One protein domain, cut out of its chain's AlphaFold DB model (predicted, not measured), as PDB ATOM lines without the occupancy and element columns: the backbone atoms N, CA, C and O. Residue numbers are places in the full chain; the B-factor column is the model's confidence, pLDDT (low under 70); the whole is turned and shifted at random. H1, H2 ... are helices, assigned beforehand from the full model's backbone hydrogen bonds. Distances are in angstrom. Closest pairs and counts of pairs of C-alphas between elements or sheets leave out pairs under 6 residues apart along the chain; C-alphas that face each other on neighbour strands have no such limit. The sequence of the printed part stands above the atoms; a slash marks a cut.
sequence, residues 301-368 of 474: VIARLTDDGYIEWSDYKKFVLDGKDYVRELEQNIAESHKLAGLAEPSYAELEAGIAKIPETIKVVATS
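AT A GLANCE: This is residues 301 to 368 of the 474 residues of an uncharacterized protein of Vibrio spartinae (UniProt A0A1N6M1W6). Two long helices, H3 and H4, run opposite ways but are shifted along each other, near one another where H3 begins, and together they make the length of a loose rod. The two short helices gather at the H4 part of it: H1 packs on the second half of H4, and H2 crosses H4 near residue 355, by the start of H3. Most of H3 reaches away to the other end of the rod, and residues 342 to 348 fold back from there to H4. The printed part has 68 residues with four named helices, in the order H1, H2, H3, H4, and no named strand; its class is all helix. It is loose, with a radius of gyration of the C-alphas of 14.6 A, and the C-alphas span 48 by 18 by 14 A.

HOW THE PARTS SIT: H3, residues 323 to 341, and H4, residues 349 to 367, run opposite ways at a shallow tilt of 14 degrees. They are close but not clearly touching; their closest C-alphas, those of Gly 323 and Ile 355, are 7.1 A apart. H2, residues 313 to 321, touches H4 at residues 355 to 359 of H4 alone, with the C-alphas of Phe 319 and Ile 355 closest at 6.3 A. Their tilt of 69.9 degrees, opposite ways, is steep, only just short of about perpendicular. H2 and H3 only just touch, and only at the corner by their link, with 3 pairs of C-alphas within 8 A; those of Lys 318 and Tyr 326 are closest, at 7.1 A. H1, residues 301 to 307, touches H4 at residues 357 to 365 of H4 alone; the closest C-alphas, those of Ile 302 and Ile 358, are 6.1 A apart. H1 and H4 run the same way at a tilt of 37 degrees, only just steep. H1 and H3 are apart. Every O i to N i+4 pair is within hydrogen-bond range in H1, H2 and H3, and 13 of 15 are in H4.

IN THESE COORDINATES: H3 measures 26.9 A from first to last C-alpha, from (205.758, 204.579, 258.552) to (223.116, 224.225, 252.702). H4 measures 27.5 A and ends at C-alpha 367, (204.471, 183.616, 266.719); it has a kink of 28 degrees near residue 359. H2 measures 10.1 A. H1 measures 9.9 A and begins at C-alpha 301, (211.585, 199.900, 269.542).

THE WHOLE: The C-alphas farthest apart, those of Gly 342 and Ser 368, are 48.1 A apart. The printed part has no cut. The links from H1 to H2 and from H2 to H3 are tight, and the link from H3 to H4 is short. The mean pLDDT of the printed part is 91.4, and no printed residue is under 70.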
ATOM      1  N   VAL A 301     212.866 200.576 269.809       96.19
ATOM      2  CA  VAL A 301     211.585 199.900 269.542       96.19
ATOM      3  C   VAL A 301     211.808 198.428 269.202       96.19
ATOM      4  O   VAL A 301     211.120 197.572 269.756       96.19
ATOM      5  N   ILE A 302     212.770 198.124 268.326       95.50
ATOM      6  CA  ILE A 302     213.115 196.749 267.938       95.50
ATOM      7  C   ILE A 302     213.629 195.961 269.147       95.50
ATOM      8  O   ILE A 302     213.202 194.823 269.350       95.50
ATOM      9  N   ALA A 303     214.504 196.556 269.963       94.06
ATOM     10  CA  ALA A 303     215.012 195.932 271.182       94.06
ATOM     11  C   ALA A 303     213.871 195.620 272.159       94.06
ATOM     12  O   ALA A 303     213.701 194.472 272.545       94.06
ATOM     13  N   ARG A 304     213.001 196.591 272.455       91.88
ATOM     14  CA  ARG A 304     211.835 196.397 273.333       91.88
ATOM     15  C   ARG A 304     210.861 195.341 272.806       91.88
ATOM     16  O   ARG A 304     210.369 194.522 273.573       91.88
ATOM     17  N   LEU A 305     210.619 195.300 271.496       91.44
ATOM     18  CA  LEU A 305     209.842 194.218 270.883       91.44
ATOM     19  C   LEU A 305     210.510 192.850 271.085       91.44
ATOM     20  O   LEU A 305     209.823 191.879 271.376       91.44
ATOM     21  N   THR A 306     211.832 192.772 270.941       89.44
ATOM     22  CA  THR A 306     212.600 191.517 271.021       89.44
ATOM     23  C   THR A 306     212.763 191.009 272.457       89.44
ATOM     24  O   THR A 306     212.704 189.798 272.700       89.44
ATOM     25  N   ASP A 307     212.976 191.926 273.396       88.19
ATOM     26  CA  ASP A 307     213.336 191.631 274.782       88.19
ATOM     27  C   ASP A 307     212.107 191.594 275.694       88.19
ATOM     28  O   ASP A 307     211.976 190.673 276.503       88.19
ATOM     29  N   ASP A 308     211.181 192.545 275.523       86.25
ATOM     30  CA  ASP A 308     209.989 192.693 276.367       86.25
ATOM     31  C   ASP A 308     208.689 192.231 275.685       86.25
ATOM     32  O   ASP A 308     207.661 192.087 276.351       86.25
ATOM     33  N   GLY A 309     208.701 191.998 274.368       88.19
ATOM     34  CA  GLY A 309     207.557 191.452 273.631       88.19
ATOM     35  C   GLY A 309     206.439 192.454 273.325       88.19
ATOM     36  O   GLY A 309     205.337 192.040 272.966       88.19
ATOM     37  N   TYR A 310     206.677 193.765 273.462       89.88
ATOM     38  CA  TYR A 310     205.642 194.779 273.225       89.88
ATOM     39  C   TYR A 310     206.123 196.009 272.445       89.88
ATOM     40  O   TYR A 310     207.306 196.345 272.400       89.88
ATOM     41  N   ILE A 311     205.161 196.711 271.845       92.69
ATOM     42  CA  ILE A 311     205.337 198.012 271.192       92.69
ATOM     43  C   ILE A 311     204.298 199.006 271.713       92.69
ATOM     44  O   ILE A 311     203.124 198.678 271.878       92.69
ATOM     45  N   GLU A 312     204.717 200.236 271.994       93.12
ATOM     46  CA  GLU A 312     203.795 201.303 272.384       93.12
ATOM     47  C   GLU A 312     202.928 201.738 271.199       93.12
ATOM     48  O   GLU A 312     203.359 201.724 270.047       93.12
ATOM     49  N   TRP A 313     201.691 202.159 271.469       90.50
ATOM     50  CA  TRP A 313     200.761 202.578 270.421       90.50
ATOM     51  C   TRP A 313     201.289 203.747 269.583       90.50
ATOM     52  O   TRP A 313     201.074 203.771 268.374       90.50
ATOM     53  N   SER A 314     201.989 204.698 270.206       92.88
ATOM     54  CA  SER A 314     202.645 205.819 269.521       92.88
ATOM     55  C   SER A 314     203.657 205.334 268.485       92.88
ATOM     56  O   SER A 314     203.608 205.781 267.341       92.88
ATOM     57  N   ASP A 315     204.514 204.385 268.859       94.94
ATOM     58  CA  ASP A 315     205.544 203.827 267.980       94.94
ATOM     59  C   ASP A 315     204.937 202.932 266.901       94.94
ATOM     60  O   ASP A 315     205.330 203.009 265.738       94.94
ATOM     61  N   TYR A 316     203.928 202.129 267.252       93.06
ATOM     62  CA  TYR A 316     203.192 201.323 266.282       93.06
ATOM     63  C   TYR A 316     202.521 202.207 265.229       93.06
ATOM     64  O   TYR A 316     202.647 201.971 264.028       93.06
ATOM     65  N   LYS A 317     201.835 203.265 265.669       91.81
ATOM     66  CA  LYS A 317     201.214 204.221 264.759       91.81
ATOM     67  C   LYS A 317     202.268 204.875 263.865       91.81
ATOM     68  O   LYS A 317     202.129 204.826 262.650       91.81
ATOM     69  N   LYS A 318     203.334 205.420 264.459       92.88
ATOM     70  CA  LYS A 318     204.384 206.152 263.743       92.88
ATOM     71  C   LYS A 318     205.129 205.288 262.724       92.88
ATOM     72  O   LYS A 318     205.300 205.712 261.591       92.88
ATOM     73  N   PHE A 319     205.585 204.101 263.122       93.44
ATOM     74  CA  PHE A 319     206.517 203.302 262.323       93.44
ATOM     75  C   PHE A 319     205.852 202.180 261.520       93.44
ATOM     76  O   PHE A 319     206.420 201.744 260.523       93.44
ATOM     77  N   VAL A 320     204.657 201.720 261.912       91.88
ATOM     78  CA  VAL A 320     203.952 200.625 261.220       91.88
ATOM     79  C   VAL A 320     202.779 201.144 260.397       91.88
ATOM     80  O   VAL A 320     202.696 200.839 259.210       91.88
ATOM     81  N   LEU A 321     201.876 201.927 260.999       89.50
ATOM     82  CA  LEU A 321     200.693 202.427 260.284       89.50
ATOM     83  C   LEU A 321     201.044 203.571 259.329       89.50
ATOM     84  O   LEU A 321     200.671 203.520 258.160       89.50
ATOM     85  N   ASP A 322     201.797 204.553 259.823       89.12
ATOM     86  CA  ASP A 322     202.131 205.790 259.111       89.12
ATOM     87  C   ASP A 322     203.583 205.780 258.581       89.12
ATOM     88  O   ASP A 322     204.058 206.769 258.021       89.12
ATOM     89  N   GLY A 323     204.302 204.657 258.731       85.69
ATOM     90  CA  GLY A 323     205.758 204.579 258.552       85.69
ATOM     91  C   GLY A 323     206.262 205.066 257.194       85.69
ATOM     92  O   GLY A 323     207.238 205.806 257.136       85.69
ATOM     93  N   LYS A 324     205.574 204.717 256.097       87.19
ATOM     94  CA  LYS A 324     205.961 205.154 254.741       87.19
ATOM     95  C   LYS A 324     205.844 206.665 254.556       87.19
ATOM     96  O   LYS A 324     206.744 207.284 253.997       87.19
ATOM     97  N   ASP A 325     204.736 207.248 255.006       89.94
ATOM     98  CA  ASP A 325     204.511 208.687 254.882       89.94
ATOM     99  C   ASP A 325     205.463 209.464 255.795       89.94
ATOM    100  O   ASP A 325     206.010 210.483 255.378       89.94
ATOM    101  N   TYR A 326     205.718 208.936 256.996       88.31
ATOM    102  CA  TYR A 326     206.666 209.500 257.950       88.31
ATOM    103  C   TYR A 326     208.105 209.524 257.414       88.31
ATOM    104  O   TYR A 326     208.747 210.574 257.439       88.31
ATOM    105  N   VAL A 327     208.603 208.392 256.899       91.00
ATOM    106  CA  VAL A 327     209.953 208.294 256.314       91.00
ATOM    107  C   VAL A 327     210.091 209.252 255.136       91.00
ATOM    108  O   VAL A 327     211.018 210.055 255.114       91.00
ATOM    109  N   ARG A 328     209.110 209.266 254.226       93.12
ATOM    110  CA  ARG A 328     209.114 210.174 253.074       93.12
ATOM    111  C   ARG A 328     209.152 211.648 253.490       93.12
ATOM    112  O   ARG A 328     209.876 212.425 252.877       93.12
ATOM    113  N   GLU A 329     208.376 212.062 254.499       92.00
ATOM    114  CA  GLU A 329     208.418 213.447 255.001       92.00
ATOM    115  C   GLU A 329     209.803 213.781 255.578       92.00
ATOM    116  O   GLU A 329     210.338 214.867 255.336       92.00
ATOM    117  N   LEU A 330     210.397 212.862 256.342       92.38
ATOM    118  CA  LEU A 330     211.715 213.059 256.939       92.38
ATOM    119  C   LEU A 330     212.807 213.192 255.868       92.38
ATOM    120  O   LEU A 330     213.572 214.156 255.907       92.38
ATOM    121  N   GLU A 331     212.836 212.282 254.895       94.50
ATOM    122  CA  GLU A 331     213.764 212.308 253.757       94.50
ATOM    123  C   GLU A 331     213.632 213.601 252.954       94.50
ATOM    124  O   GLU A 331     214.625 214.279 252.714       94.50
ATOM    125  N   GLN A 332     212.407 214.019 252.618       94.50
ATOM    126  CA  GLN A 332     212.175 215.271 251.890       94.50
ATOM    127  C   GLN A 332     212.719 216.492 252.639       94.50
ATOM    128  O   GLN A 332     213.358 217.355 252.035       94.50
ATOM    129  N   ASN A 333     212.499 216.567 253.954       92.75
ATOM    130  CA  ASN A 333     213.005 217.669 254.772       92.75
ATOM    131  C   ASN A 333     214.542 217.663 254.872       92.75
ATOM    132  O   ASN A 333     215.178 218.725 254.855       92.75
ATOM    133  N   ILE A 334     215.155 216.481 254.968       93.62
ATOM    134  CA  ILE A 334     216.613 216.328 254.986       93.62
ATOM    135  C   ILE A 334     217.202 216.724 253.627       93.62
ATOM    136  O   ILE A 334     218.111 217.553 253.596       93.62
ATOM    137  N   ALA A 335     216.644 216.225 252.524       93.50
ATOM    138  CA  ALA A 335     217.063 216.549 251.165       93.50
ATOM    139  C   ALA A 335     216.965 218.057 250.877       93.50
ATOM    140  O   ALA A 335     217.925 218.671 250.409       93.50
ATOM    141  N   GLU A 336     215.827 218.688 251.207       93.00
ATOM    142  CA  GLU A 336     215.625 220.134 251.030       93.00
ATOM    143  C   GLU A 336     216.657 220.933 251.840       93.00
ATOM    144  O   GLU A 336     217.298 221.841 251.308       93.00
ATOM    145  N   SER A 337     216.860 220.580 253.114       92.06
ATOM    146  CA  SER A 337     217.790 221.302 253.989       92.06
ATOM    147  C   SER A 337     219.258 221.142 253.581       92.06
ATOM    148  O   SER A 337     219.989 222.133 253.580       92.06
ATOM    149  N   HIS A 338     219.688 219.947 253.166       91.44
ATOM    150  CA  HIS A 338     221.055 219.712 252.690       91.44
ATOM    151  C   HIS A 338     221.309 220.404 251.351       91.44
ATOM    152  O   HIS A 338     222.345 221.052 251.191       91.44
ATOM    153  N   LYS A 339     220.333 220.384 250.434       93.69
ATOM    154  CA  LYS A 339     220.404 221.132 249.172       93.69
ATOM    155  C   LYS A 339     220.557 222.633 249.411       93.69
ATOM    156  O   LYS A 339     221.407 223.261 248.784       93.69
ATOM    157  N   LEU A 340     219.767 223.209 250.320       90.38
ATOM    158  CA  LEU A 340     219.868 224.628 250.681       90.38
ATOM    159  C   LEU A 340     221.227 224.974 251.306       90.38
ATOM    160  O   LEU A 340     221.737 226.069 251.090       90.38
ATOM    161  N   ALA A 341     221.815 224.047 252.064       89.88
ATOM    162  CA  ALA A 341     223.116 224.225 252.702       89.88
ATOM    163  C   ALA A 341     224.312 223.919 251.779       89.88
ATOM    164  O   ALA A 341     225.453 224.120 252.192       89.88
ATOM    165  N   GLY A 342     224.077 223.427 250.556       90.81
ATOM    166  CA  GLY A 342     225.140 222.973 249.653       90.81
ATOM    167  C   GLY A 342     225.888 221.737 250.167       90.81
ATOM    168  O   GLY A 342     227.067 221.562 249.867       90.81
ATOM    169  N   LEU A 343     225.225 220.906 250.972       90.75
ATOM    170  CA  LEU A 343     225.778 219.687 251.553       90.75
ATOM    171  C   LEU A 343     225.317 218.458 250.765       90.75
ATOM    172  O   LEU A 343     224.227 218.441 250.193       90.75
ATOM    173  N   ALA A 344     226.145 217.414 250.771       92.19
ATOM    174  CA  ALA A 344     225.742 216.109 250.267       92.19
ATOM    175  C   ALA A 344     224.644 215.518 251.161       92.19
ATOM    176  O   ALA A 344     224.705 215.630 252.386       92.19
ATOM    177  N   GLU A 345     223.652 214.890 250.543       91.25
ATOM    178  CA  GLU A 345     222.564 214.227 251.252       91.25
ATOM    179  C   GLU A 345     223.091 213.019 252.055       91.25
ATOM    180  O   GLU A 345     223.939 212.274 251.548       91.25
ATOM    181  N   PRO A 346     222.648 212.819 253.311       92.81
ATOM    182  CA  PRO A 346     223.049 211.661 254.096       92.81
ATOM    183  C   PRO A 346     222.389 210.379 253.570       92.81
ATOM    184  O   PRO A 346     221.375 210.410 252.880       92.81
ATOM    185  N   SER A 347     222.948 209.225 253.939       92.50
ATOM    186  CA  SER A 347     222.316 207.935 253.649       92.50
ATOM    187  C   SER A 347     221.119 207.678 254.572       92.50
ATOM    188  O   SER A 347     221.208 207.908 255.781       92.50
ATOM    189  N   TYR A 348     220.039 207.127 254.012       94.31
ATOM    190  CA  TYR A 348     218.850 206.680 254.751       94.31
ATOM    191  C   TYR A 348     218.803 205.167 254.983       94.31
ATOM    192  O   TYR A 348     217.875 204.683 255.625       94.31
ATOM    193  N   ALA A 349     219.807 204.414 254.522       93.38
ATOM    194  CA  ALA A 349     219.761 202.952 254.507       93.38
ATOM    195  C   ALA A 349     219.493 202.339 255.896       93.38
ATOM    196  O   ALA A 349     218.725 201.389 256.019       93.38
ATOM    197  N   GLU A 350     220.083 202.898 256.958       94.50
ATOM    198  CA  GLU A 350     219.843 202.440 258.334       94.50
ATOM    199  C   GLU A 350     218.414 202.731 258.818       94.50
ATOM    200  O   GLU A 350     217.812 201.899 259.500       94.50
ATOM    201  N   LEU A 351     217.858 203.892 258.451       94.38
ATOM    202  CA  LEU A 351     216.479 204.265 258.765       94.38
ATOM    203  C   LEU A 351     215.504 203.313 258.064       94.38
ATOM    204  O   LEU A 351     214.653 202.712 258.719       94.38
ATOM    205  N   GLU A 352     215.654 203.146 256.749       92.12
ATOM    206  CA  GLU A 352     214.803 202.286 255.923       92.12
ATOM    207  C   GLU A 352     214.859 200.826 256.388       92.12
ATOM    208  O   GLU A 352     213.815 200.197 256.593       92.12
ATOM    209  N   ALA A 353     216.066 200.299 256.631       92.56
ATOM    210  CA  ALA A 353     216.256 198.943 257.136       92.56
ATOM    211  C   ALA A 353     215.618 198.755 258.521       92.56
ATOM    212  O   ALA A 353     214.953 197.747 258.768       92.56
ATOM    213  N   GLY A 354     215.775 199.729 259.423       93.75
ATOM    214  CA  GLY A 354     215.162 199.695 260.749       93.75
ATOM    215  C   GLY A 354     213.630 199.697 260.691       93.75
ATOM    216  O   GLY A 354     212.985 198.879 261.348       93.75
ATOM    217  N   ILE A 355     213.036 200.563 259.865       93.31
ATOM    218  CA  ILE A 355     211.580 200.628 259.668       93.31
ATOM    219  C   ILE A 355     211.043 199.323 259.079       93.31
ATOM    220  O   ILE A 355     210.050 198.794 259.582       93.31
ATOM    221  N   ALA A 356     211.708 198.765 258.064       92.06
ATOM    222  CA  ALA A 356     211.317 197.491 257.460       92.06
ATOM    223  C   ALA A 356     211.387 196.319 258.458       92.06
ATOM    224  O   ALA A 356     210.542 195.421 258.426       92.06
ATOM    225  N   LYS A 357     212.341 196.364 259.396       94.81
ATOM    226  CA  LYS A 357     212.543 195.328 260.416       94.81
ATOM    227  C   LYS A 357     211.475 195.323 261.514       94.81
ATOM    228  O   LYS A 357     211.240 194.272 262.116       94.81
ATOM    229  N   ILE A 358     210.796 196.441 261.796       94.81
ATOM    230  CA  ILE A 358     209.755 196.490 262.843       94.81
ATOM    231  C   ILE A 358     208.593 195.519 262.529       94.81
ATOM    232  O   ILE A 358     208.316 194.659 263.369       94.81
ATOM    233  N   PRO A 359     207.930 195.567 261.351       91.81
ATOM    234  CA  PRO A 359     206.886 194.605 260.993       91.81
ATOM    235  C   PRO A 359     207.339 193.140 261.021       91.81
ATOM    236  O   PRO A 359     206.565 192.265 261.409       91.81
ATOM    237  N   GLU A 360     208.579 192.854 260.619       92.38
ATOM    238  CA  GLU A 360     209.148 191.502 260.676       92.38
ATOM    239  C   GLU A 360     209.317 191.031 262.122       92.38
ATOM    240  O   GLU A 360     208.882 189.934 262.473       92.38
ATOM    241  N   THR A 361     209.855 191.896 262.983       93.31
ATOM    242  CA  THR A 361     210.017 191.624 264.417       93.31
ATOM    243  C   THR A 361     208.661 191.369 265.074       93.31
ATOM    244  O   THR A 361     208.520 190.414 265.830       93.31
ATOM    245  N   ILE A 362     207.629 192.145 264.722       92.81
ATOM    246  CA  ILE A 362     206.255 191.931 265.202       92.81
ATOM    247  C   ILE A 362     205.736 190.539 264.819       92.81
ATOM    248  O   ILE A 362     205.163 189.860 265.667       92.81
ATOM    249  N   LYS A 363     205.947 190.083 263.575       89.81
ATOM    250  CA  LYS A 363     205.532 188.735 263.137       89.81
ATOM    251  C   LYS A 363     206.244 187.630 263.924       89.81
ATOM    252  O   LYS A 363     205.611 186.646 264.309       89.81
ATOM    253  N   VAL A 364     207.544 187.793 264.175       89.12
ATOM    254  CA  VAL A 364     208.338 186.838 264.966       89.12
ATOM    255  C   VAL A 364     207.851 186.803 266.414       89.12
ATOM    256  O   VAL A 364     207.559 185.728 266.931       89.12
ATOM    257  N   VAL A 365     207.686 187.962 267.056       88.25
ATOM    258  CA  VAL A 365     207.194 188.064 268.441       88.25
ATOM    259  C   VAL A 365     205.795 187.465 268.568       88.25
ATOM    260  O   VAL A 365     205.568 186.651 269.465       88.25
ATOM    261  N   ALA A 366     204.895 187.780 267.628       87.62
ATOM    262  CA  ALA A 366     203.530 187.261 267.610       87.62
ATOM    263  C   ALA A 366     203.467 185.734 267.507       87.62
ATOM    264  O   ALA A 366     202.522 185.143 268.002       87.62
ATOM    265  N   THR A 367     204.444 185.081 266.876       81.69
ATOM    266  CA  THR A 367     204.471 183.616 266.719       81.69
ATOM    267  C   THR A 367     205.368 182.916 267.740       81.69
ATOM    268  O   THR A 367     205.316 181.692 267.883       81.69
ATOM    269  N   SER A 368     206.177 183.673 268.487       74.94
ATOM    270  CA  SER A 368     207.055 183.123 269.510       74.94
ATOM    271  C   SER A 368     206.242 182.678 270.732       74.94
ATOM    272  O   SER A 368     205.670 183.481 271.464       74.94
TER     273      SER A 368